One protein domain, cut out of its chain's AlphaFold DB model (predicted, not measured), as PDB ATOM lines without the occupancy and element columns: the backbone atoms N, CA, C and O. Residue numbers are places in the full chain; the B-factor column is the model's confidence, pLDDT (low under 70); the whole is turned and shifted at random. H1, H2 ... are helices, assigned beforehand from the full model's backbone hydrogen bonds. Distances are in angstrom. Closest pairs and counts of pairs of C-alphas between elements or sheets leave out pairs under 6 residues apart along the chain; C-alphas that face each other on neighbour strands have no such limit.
ATOM      1  N   THR A   2      20.817  30.988  35.599       88.81
ATOM      2  CA  THR A   2      21.319  32.297  35.112       88.81
ATOM      3  C   THR A   2      22.825  32.313  34.879       88.81
ATOM      4  O   THR A   2      23.263  32.674  33.798       88.81
ATOM      5  N   TRP A   3      23.599  31.772  35.819       93.38
ATOM      6  CA  TRP A   3      25.049  31.631  35.661       93.38
ATOM      7  C   TRP A   3      25.472  30.811  34.440       93.38
ATOM      8  O   TRP A   3      26.465  31.132  33.804       93.38
ATOM      9  N   PHE A   4      24.698  29.791  34.060       95.19
ATOM     10  CA  PHE A   4      24.993  29.023  32.852       95.19
ATOM     11  C   PHE A   4      24.767  29.853  31.581       95.19
ATOM     12  O   PHE A   4      25.527  29.712  30.628       95.19
ATOM     13  N   LEU A   5      23.760  30.739  31.557       95.94
ATOM     14  CA  LEU A   5      23.589  31.675  30.440       95.94
ATOM     15  C   LEU A   5      24.748  32.652  30.333       95.94
ATOM     16  O   LEU A   5      25.184  32.917  29.217       95.94
ATOM     17  N   THR A   6      25.264  33.135  31.464       96.56
ATOM     18  CA  THR A   6      26.475  33.961  31.488       96.56
ATOM     19  C   THR A   6      27.642  33.214  30.851       96.56
ATOM     20  O   THR A   6      28.209  33.712  29.886       96.56
ATOM     21  N   CYS A   7      27.918  31.974  31.273       97.81
ATOM     22  CA  CYS A   7      28.982  31.169  30.665       97.81
ATOM     23  C   CYS A   7      28.769  30.935  29.159       97.81
ATOM     24  O   CYS A   7      29.718  30.983  28.379       97.81
ATOM     25  N   LEU A   8      27.528  30.677  28.730       97.62
ATOM     26  CA  LEU A   8      27.204  30.478  27.315       97.62
ATOM     27  C   LEU A   8      27.404  31.758  26.493       97.62
ATOM     28  O   LEU A   8      27.852  31.688  25.349       97.62
ATOM     29  N   GLN A   9      27.067  32.915  27.064       97.56
ATOM     30  CA  GLN A   9      27.277  34.214  26.440       97.56
ATOM     31  C   GLN A   9      28.772  34.537  26.325       97.56
ATOM     32  O   GLN A   9      29.228  34.834  25.226       97.56
ATOM     33  N   GLU A  10      29.531  34.399  27.413       97.94
ATOM     34  CA  GLU A  10      30.986  34.613  27.431       97.94
ATOM     35  C   GLU A  10      31.695  33.720  26.405       97.94
ATOM     36  O   GLU A  10      32.558  34.180  25.657       97.94
ATOM     37  N   PHE A  11      31.284  32.451  26.301       97.75
ATOM     38  CA  PHE A  11      31.814  31.551  25.280       97.75
ATOM     39  C   PHE A  11      31.513  32.050  23.861       97.75
ATOM     40  O   PHE A  11      32.389  32.031  22.998       97.75
ATOM     41  N   ALA A  12      30.276  32.476  23.593       97.62
ATOM     42  CA  ALA A  12      29.901  32.960  22.269       97.62
ATOM     43  C   ALA A  12      30.662  34.240  21.893       97.62
ATOM     44  O   ALA A  12      31.095  34.375  20.751       97.62
ATOM     45  N   GLU A  13      30.875  35.148  22.845       97.56
ATOM     46  CA  GLU A  13      31.679  36.361  22.657       97.56
ATOM     47  C   GLU A  13      33.147  36.031  22.354       97.56
ATOM     48  O   GLU A  13      33.729  36.598  21.422       97.56
ATOM     49  N   PHE A  14      33.728  35.063  23.073       97.19
ATOM     50  CA  PHE A  14      35.057  34.527  22.776       97.19
ATOM     51  C   PHE A  14      35.130  33.950  21.354       97.19
ATOM     52  O   PHE A  14      36.008  34.322  20.578       97.19
ATOM     53  N   ALA A  15      34.183  33.085  20.993       96.38
ATOM     54  CA  ALA A  15      34.135  32.428  19.693       96.38
ATOM     55  C   ALA A  15      34.019  33.426  18.527       96.38
ATOM     56  O   ALA A  15      34.754  33.330  17.546       96.38
ATOM     57  N   ILE A  16      33.156  34.438  18.662       95.81
ATOM     58  CA  ILE A  16      33.004  35.515  17.671       95.81
ATOM     59  C   ILE A  16      34.290  36.347  17.560       95.81
ATOM     60  O   ILE A  16      34.688  36.743  16.464       95.81
ATOM     61  N   SER A  17      34.955  36.613  18.686       96.50
ATOM     62  CA  SER A  17      36.230  37.340  18.695       96.50
ATOM     63  C   SER A  17      37.333  36.549  17.988       96.50
ATOM     64  O   SER A  17      38.075  37.123  17.191       96.50
ATOM     65  N   LEU A  18      37.387  35.232  18.204       95.00
ATOM     66  CA  LEU A  18      38.323  34.334  17.532       95.00
ATOM     67  C   LEU A  18      38.061  34.257  16.020       95.00
ATOM     68  O   LEU A  18      39.002  34.303  15.228       95.00
ATOM     69  N   ASP A  19      36.799  34.177  15.602       95.56
ATOM     70  CA  ASP A  19      36.428  34.219  14.182       95.56
ATOM     71  C   ASP A  19      36.903  35.520  13.520       95.56
ATOM     72  O   ASP A  19      37.429  35.502  12.404       95.56
ATOM     73  N   LYS A  20      36.755  36.649  14.223       94.56
ATOM     74  CA  LYS A  20      37.210  37.959  13.750       94.56
ATOM     75  C   LYS A  20      38.732  38.011  13.596       94.56
ATOM     76  O   LYS A  20      39.208  38.526  12.589       94.56
ATOM     77  N   GLU A  21      39.483  37.473  14.556       95.12
ATOM     78  CA  GLU A  21      40.950  37.385  14.491       95.12
ATOM     79  C   GLU A  21      41.418  36.522  13.308       95.12
ATOM     80  O   GLU A  21      42.338  36.894  12.580       95.12
ATOM     81  N   ASN A  22      40.722  35.414  13.048       92.81
ATOM     82  CA  ASN A  22      41.023  34.500  11.946       92.81
ATOM     83  C   ASN A  22      40.465  34.952  10.583       92.81
ATOM     84  O   ASN A  22      40.564  34.208   9.608       92.81
ATOM     85  N   ASN A  23      39.898  36.160  10.486       93.81
ATOM     86  CA  ASN A  23      39.274  36.692   9.268       93.81
ATOM     87  C   ASN A  23      38.192  35.758   8.683       93.81
ATOM     88  O   ASN A  23      38.024  35.664   7.464       93.81
ATOM     89  N   VAL A  24      37.450  35.055   9.547       93.50
ATOM     90  CA  VAL A  24      36.328  34.210   9.130       93.50
ATOM     91  C   VAL A  24      35.245  35.105   8.515       93.50
ATOM     92  O   VAL A  24      34.845  36.097   9.135       93.50
ATOM     93  N   PRO A  25      34.729  34.778   7.316       92.75
ATOM     94  CA  PRO A  25      33.674  35.566   6.698       92.75
ATOM     95  C   PRO A  25      32.424  35.663   7.592       92.75
ATOM     96  O   PRO A  25      32.054  34.669   8.230       92.75
ATOM     97  N   PRO A  26      31.719  36.810   7.628       89.25
ATOM     98  CA  PRO A  26      30.556  37.008   8.497       89.25
ATOM     99  C   PRO A  26      29.436  35.976   8.314       89.25
ATOM    100  O   PRO A  26      28.638  35.763   9.225       89.25
ATOM    101  N   GLU A  27      29.321  35.357   7.141       90.94
ATOM    102  CA  GLU A  27      28.374  34.280   6.845       90.94
ATOM    103  C   GLU A  27      28.728  32.938   7.504       90.94
ATOM    104  O   GLU A  27      27.835  32.118   7.708       90.94
ATOM    105  N   LYS A  28      30.001  32.725   7.858       89.31
ATOM    106  CA  LYS A  28      30.508  31.509   8.512       89.31
ATOM    107  C   LYS A  28      30.812  31.699   9.997       89.31
ATOM    108  O   LYS A  28      30.976  30.705  10.697       89.31
ATOM    109  N   SER A  29      30.879  32.942  10.466       93.69
ATOM    110  CA  SER A  29      31.112  33.238  11.879       93.69
ATOM    111  C   SER A  29      29.930  32.814  12.762       93.69
ATOM    112  O   SER A  29      28.774  32.818  12.316       93.69
ATOM    113  N   LEU A  30      30.210  32.452  14.018       96.25
ATOM    114  CA  LEU A  30      29.195  32.073  15.000       96.25
ATOM    115  C   LEU A  30      28.119  33.159  15.142       96.25
ATOM    116  O   LEU A  30      28.396  34.322  15.427       96.25
ATOM    117  N   LYS A  31      26.854  32.749  15.030       95.62
ATOM    118  CA  LYS A  31      25.692  33.587  15.339       95.62
ATOM    119  C   LYS A  31      24.725  32.807  16.209       95.62
ATOM    120  O   LYS A  31      24.215  31.766  15.798       95.62
ATOM    121  N   LEU A  32      24.450  33.324  17.404       97.06
ATOM    122  CA  LEU A  32      23.405  32.758  18.247       97.06
ATOM    123  C   LEU A  32      22.028  33.164  17.702       97.06
ATOM    124  O   LEU A  32      21.782  34.356  17.518       97.06
ATOM    125  N   PRO A  33      21.104  32.214  17.469       97.44
ATOM    126  CA  PRO A  33      19.760  32.532  16.985       97.44
ATOM    127  C   PRO A  33      18.910  33.279  18.019       97.44
ATOM    128  O   PRO A  33      17.963  33.968  17.644       97.44
ATOM    129  N   TYR A  34      19.222  33.147  19.311       98.31
ATOM    130  CA  TYR A  34      18.494  33.815  20.384       98.31
ATOM    131  C   TYR A  34      19.439  34.670  21.227       98.31
ATOM    132  O   TYR A  34      20.398  34.159  21.801       98.31
ATOM    133  N   LYS A  35      19.146  35.970  21.341       97.81
ATOM    134  CA  LYS A  35      19.911  36.894  22.191       97.81
ATOM    135  C   LYS A  35      19.873  36.436  23.653       97.81
ATOM    136  O   LYS A  35      18.798  36.098  24.143       97.81
ATOM    137  N   ILE A  36      21.014  36.460  24.334       97.75
ATOM    138  CA  ILE A  36      21.102  36.305  25.792       97.75
ATOM    139  C   ILE A  36      21.168  37.708  26.410       97.75
ATOM    140  O   ILE A  36      21.872  38.575  25.897       97.75
ATOM    141  N   ASP A  37      20.368  37.951  27.447       96.44
ATOM    142  CA  ASP A  37      20.294  39.238  28.146       96.44
ATOM    143  C   ASP A  37      19.957  39.000  29.625       96.44
ATOM    144  O   ASP A  37      18.795  38.798  29.994       96.44
ATOM    145  N   GLY A  38      20.996  38.913  30.459       95.50
ATOM    146  CA  GLY A  38      20.865  38.553  31.869       95.50
ATOM    147  C   GLY A  38      20.244  37.166  32.054       95.50
ATOM    148  O   GLY A  38      20.823  36.146  31.684       95.50
ATOM    149  N   ASP A  39      19.048  37.116  32.639       95.94
ATOM    150  CA  ASP A  39      18.295  35.880  32.859       95.94
ATOM    151  C   ASP A  39      17.396  35.480  31.678       95.94
ATOM    152  O   ASP A  39      16.652  34.499  31.777       95.94
ATOM    153  N   LYS A  40      17.440  36.214  30.561       97.00
ATOM    154  CA  LYS A  40      16.591  35.973  29.392       97.00
ATOM    155  C   LYS A  40      17.365  35.372  28.229       97.00
ATOM    156  O   LYS A  40      18.503  35.738  27.951       97.00
ATOM    157  N   VAL A  41      16.681  34.494  27.498       97.62
ATOM    158  CA  VAL A  41      17.079  34.032  26.165       97.62
ATOM    159  C   VAL A  41      15.929  34.325  25.209       97.62
ATOM    160  O   VAL A  41      14.797  33.880  25.418       97.62
ATOM    161  N   GLY A  42      16.191  35.124  24.177       96.25
ATOM    162  CA  GLY A  42      15.144  35.759  23.385       96.25
ATOM    163  C   GLY A  42      14.257  36.638  24.275       96.25
ATOM    164  O   GLY A  42      14.740  37.518  24.978       96.25
ATOM    165  N   SER A  43      12.949  36.386  24.265       96.06
ATOM    166  CA  SER A  43      11.955  37.133  25.051       96.06
ATOM    167  C   SER A  43      11.541  36.444  26.360       96.06
ATOM    168  O   SER A  43      10.526  36.821  26.949       96.06
ATOM    169  N   HIS A  44      12.232  35.383  26.790       96.81
ATOM    170  CA  HIS A  44      11.784  34.533  27.899       96.81
ATOM    171  C   HIS A  44      12.874  34.355  28.954       96.81
ATOM    172  O   HIS A  44      14.030  34.126  28.612       96.81
ATOM    173  N   THR A  45      12.493  34.433  30.232       96.31
ATOM    174  CA  THR A  45      13.400  34.157  31.354       96.31
ATOM    175  C   THR A  45      13.522  32.657  31.617       96.31
ATOM    176  O   THR A  45      12.541  31.913  31.532       96.31
ATOM    177  N   ILE A  46      14.734  32.223  31.958       95.31
ATOM    178  CA  ILE A  46      15.038  30.859  32.417       95.31
ATOM    179  C   ILE A  46      14.762  30.650  33.916       95.31
ATOM    180  O   ILE A  46      14.946  29.544  34.433       95.31
ATOM    181  N   VAL A  47      14.333  31.696  34.625       94.81
ATOM    182  CA  VAL A  47      13.870  31.613  36.012       94.81
ATOM    183  C   VAL A  47      12.424  31.113  36.020       94.81
ATOM    184  O   VAL A  47      11.567  31.609  35.286       94.81
ATOM    185  N   LEU A  48      12.159  30.084  36.829       91.88
ATOM    186  CA  LEU A  48      10.831  29.471  36.930       91.88
ATOM    187  C   LEU A  48       9.895  30.239  37.878       91.88
ATOM    188  O   LEU A  48       8.684  30.251  37.671       91.88
ATOM    189  N   SER A  49      10.437  30.883  38.914       90.75
ATOM    190  CA  SER A  49       9.649  31.591  39.927       90.75
ATOM    191  C   SER A  49       8.734  32.642  39.297       90.75
ATOM    192  O   SER A  49       9.196  33.486  38.535       90.75
ATOM    193  N   PHE A  50       7.440  32.591  39.629       85.44
ATOM    194  CA  PHE A  50       6.400  33.486  39.095       85.44
ATOM    195  C   PHE A  50       6.253  33.470  37.558       85.44
ATOM    196  O   PHE A  50       5.674  34.388  36.978       85.44
ATOM    197  N   ASN A  51       6.739  32.420  36.888       87.31
ATOM    198  CA  ASN A  51       6.679  32.266  35.438       87.31
ATOM    199  C   ASN A  51       5.679  31.169  35.026       87.31
ATOM    200  O   ASN A  51       5.379  30.246  35.783       87.31
ATOM    201  N   LYS A  52       5.176  31.240  33.789       93.00
ATOM    202  CA  LYS A  52       4.399  30.147  33.188       93.00
ATOM    203  C   LYS A  52       5.355  29.041  32.740       93.00
ATOM    204  O   LYS A  52       6.342  29.328  32.062       93.00
ATOM    205  N   ASN A  53       5.019  27.781  33.027       94.19
ATOM    206  CA  ASN A  53       5.815  26.618  32.606       94.19
ATOM    207  C   ASN A  53       6.129  26.620  31.098       94.19
ATOM    208  O   ASN A  53       7.235  26.279  30.689       94.19
ATOM    209  N   GLU A  54       5.188  27.056  30.261       95.69
ATOM    210  CA  GLU A  54       5.380  27.178  28.810       95.69
ATOM    211  C   GLU A  54       6.482  28.181  28.441       95.69
ATOM    212  O   GLU A  54       7.355  27.873  27.632       95.69
ATOM    213  N   ASN A  55       6.489  29.363  29.063       95.81
ATOM    214  CA  ASN A  55       7.508  30.385  28.821       95.81
ATOM    215  C   ASN A  55       8.880  29.923  29.313       95.81
ATOM    216  O   ASN A  55       9.877  30.082  28.611       95.81
ATOM    217  N   TRP A  56       8.918  29.317  30.499       96.38
ATOM    218  CA  TRP A  56      10.143  28.787  31.084       96.38
ATOM    219  C   TRP A  56      10.744  27.661  30.228       96.38
ATOM    220  O   TRP A  56      11.906  27.730  29.831       96.38
ATOM    221  N   THR A  57       9.946  26.658  29.847       96.69
ATOM    222  CA  THR A  57      10.417  25.573  28.965       96.69
ATOM    223  C   THR A  57      10.827  26.088  27.587       96.69
ATOM    224  O   THR A  57      11.773  25.568  26.993       96.69
ATOM    225  N   LYS A  58      10.171  27.132  27.069       97.81
ATOM    226  CA  LYS A  58      10.562  27.780  25.814       97.81
ATOM    227  C   LYS A  58      11.903  28.511  25.933       97.81
ATOM    228  O   LYS A  58      12.726  28.370  25.032       97.81
ATOM    229  N   ALA A  59      12.174  29.188  27.053       97.75
ATOM    230  CA  ALA A  59      13.493  29.760  27.343       97.75
ATOM    231  C   ALA A  59      14.589  28.679  27.362       97.75
ATOM    232  O   ALA A  59      15.642  28.848  26.748       97.75
ATOM    233  N   LEU A  60      14.318  27.526  27.987       97.44
ATOM    234  CA  LEU A  60      15.250  26.394  27.999       97.44
ATOM    235  C   LEU A  60      15.491  25.814  26.600       97.44
ATOM    236  O   LEU A  60      16.632  25.518  26.248       97.44
ATOM    237  N   LYS A  61      14.448  25.696  25.769       98.19
ATOM    238  CA  LYS A  61      14.597  25.280  24.363       98.19
ATOM    239  C   LYS A  61      15.481  26.251  23.578       98.19
ATOM    240  O   LYS A  61      16.311  25.809  22.788       98.19
ATOM    241  N   TYR A  62      15.338  27.556  23.805       98.44
ATOM    242  CA  TYR A  62      16.178  28.569  23.162       98.44
ATOM    243  C   TYR A  62      17.636  28.483  23.616       98.44
ATOM    244  O   TYR A  62      18.535  28.486  22.777       98.44
ATOM    245  N   MET A  63      17.870  28.309  24.920       98.12
ATOM    246  CA  MET A  63      19.205  28.067  25.473       98.12
ATOM    247  C   MET A  63      19.866  26.833  24.839       98.12
ATOM    248  O   MET A  63      21.006  26.915  24.390       98.12
ATOM    249  N   LEU A  64      19.148  25.707  24.740       98.19
ATOM    250  CA  LEU A  64      19.660  24.486  24.106       98.19
ATOM    251  C   LEU A  64      19.933  24.673  22.610       98.19
ATOM    252  O   LEU A  64      20.897  24.124  22.082       98.19
ATOM    253  N   CYS A  65      19.115  25.467  21.917       98.31
ATOM    254  CA  CYS A  65      19.363  25.799  20.520       98.31
ATOM    255  C   CYS A  65      20.655  26.612  20.363       98.31
ATOM    256  O   CYS A  65      21.489  26.253  19.535       98.31
ATOM    257  N   ASN A  66      20.866  27.644  21.186       98.38
ATOM    258  CA  ASN A  66      22.127  28.390  21.210       98.38
ATOM    259  C   ASN A  66      23.322  27.470  21.496       98.38
ATOM    260  O   ASN A  66      24.330  27.542  20.797       98.38
ATOM    261  N   LEU A  67      23.187  26.559  22.465       98.12
ATOM    262  CA  LEU A  67      24.230  25.589  22.796       98.12
ATOM    263  C   LEU A  67      24.562  24.668  21.611       98.12
ATOM    264  O   LEU A  67      25.732  24.393  21.361       98.12
ATOM    265  N   LYS A  68      23.559  24.240  20.834       97.62
ATOM    266  CA  LYS A  68      23.771  23.470  19.597       97.62
ATOM    267  C   LYS A  68      24.621  24.243  18.584       97.62
ATOM    268  O   LYS A  68      25.487  23.650  17.949       97.62
ATOM    269  N   TRP A  69      24.378  25.544  18.422       97.69
ATOM    270  CA  TRP A  69      25.154  26.389  17.505       97.69
ATOM    271  C   TRP A  69      26.594  26.584  17.970       97.69
ATOM    272  O   TRP A  69      27.512  26.460  17.164       97.69
ATOM    273  N   VAL A  70      26.789  26.799  19.271       97.00
ATOM    274  CA  VAL A  70      28.115  26.819  19.899       97.00
ATOM    275  C   VAL A  70      28.860  25.506  19.660       97.00
ATOM    276  O   VAL A  70      30.014  25.527  19.244       97.00
ATOM    277  N   LEU A  71      28.195  24.365  19.852       95.69
ATOM    278  CA  LEU A  71      28.792  23.053  19.616       95.69
ATOM    279  C   LEU A  71      29.163  22.848  18.141       95.69
ATOM    280  O   LEU A  71      30.245  22.349  17.849       95.69
ATOM    281  N   TYR A  72      28.289  23.243  17.211       94.19
ATOM    282  CA  TYR A  72      28.564  23.151  15.776       94.19
ATOM    283  C   TYR A  72      29.794  23.975  15.377       94.19
ATOM    284  O   TYR A  72      30.678  23.470  14.689       94.19
ATOM    285  N   TRP A  73      29.877  25.216  15.862       94.75
ATOM    286  CA  TRP A  73      31.046  26.072  15.665       94.75
ATOM    287  C   TRP A  73      32.312  25.455  16.270       94.75
ATOM    288  O   TRP A  73      33.344  25.386  15.608       94.75
ATOM    289  N   PHE A  74      32.220  24.919  17.490       93.62
ATOM    290  CA  PHE A  74      33.350  24.294  18.176       93.62
ATOM    291  C   PHE A  74      33.896  23.079  17.415       93.62
ATOM    292  O   PHE A  74      35.106  22.951  17.258       93.62
ATOM    293  N   ILE A  75      33.021  22.207  16.908       91.62
ATOM    294  CA  ILE A  75      33.419  21.040  16.103       91.62
ATOM    295  C   ILE A  75      34.031  21.473  14.763       91.62
ATOM    296  O   ILE A  75      34.925  20.804  14.263       91.62
ATOM    297  N   GLY A  76      33.566  22.576  14.172       87.69
ATOM    298  CA  GLY A  76      34.148  23.112  12.939       87.69
ATOM    299  C   GLY A  76      35.543  23.714  13.134       87.69
ATOM    300  O   GLY A  76      36.373  23.627  12.232       87.69
ATOM    301  N   ASN A  77      35.802  24.293  14.308       84.94
ATOM    302  CA  ASN A  77      37.046  25.008  14.608       84.94
ATOM    303  C   ASN A  77      38.086  24.178  15.361       84.94
ATOM    304  O   ASN A  77      39.270  24.509  15.353       84.94
ATOM    305  N   THR A  78      37.668  23.098  16.011       78.06
ATOM    306  CA  THR A  78      38.584  22.127  16.602       78.06
ATOM    307  C   THR A  78      38.627  20.908  15.701       78.06
ATOM    308  O   THR A  78      37.588  20.417  15.272       78.06
TER     309      THR A  78
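Overview. This is residues 2 to 78 of the 96 residues of the protein "Atg6" of Arundo donax (UniProt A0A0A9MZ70). Two long helices, H1 and H2, lie side by side and run the same way, with their lines at a shallow tilt. Between them in the chain a long stretch without a named element, residues 22 to 52, runs back along the pair from the end of H1 to the start of H2, and folds into small turns with short strand-like pairings on its way. The printed part has 77 residues, with two named helices in the order H1, H2 and no named strand; the class is all helix. It is only just compact, close to loose, with a radius of gyration of the C-alphas of 13.5 A, and it is a rod that spans 44 by 19 by 16 A.

Along the chain. H1 is residues 2 to 21, 28.9 A from first to last C-alpha, and begins with C-alpha 2 at (21.319, 32.297, 35.112). In the stretch that follows, residues 36 to 37 pair antiparallel with residues 40 to 41, and residues 40 to 41 pair antiparallel with residues 44 to 45. H2, the longest helix, is residues 53 to 77, from C-alpha 53 at (5.815, 26.618, 32.606) to C-alpha 77 at (37.046, 25.008, 14.608), 36.1 A.

Arrangement. H1 and H2 only just touch, with 3 pairs of C-alphas within 8 A. Their closest C-alphas, those of Ala 12 and Val 70, are 6.8 A apart. H1 touches H2 with residues 5 to 12 alone, and H2 touches H1 with residues 63 to 70 alone. They run the same way at a shallow tilt of 31 degrees, and their centres are 13.0 A apart. In both H1 and H2, every O i to N i+4 pair is within hydrogen-bond range.

Size, cuts and confidence. The two C-alphas farthest apart, those of Asn 23 and Phe 50, are 44.5 A apart. The link from H1 to H2, 31 residues, is long. The printed part has no cut. Its mean pLDDT is 95.0, and no printed residue is under 70.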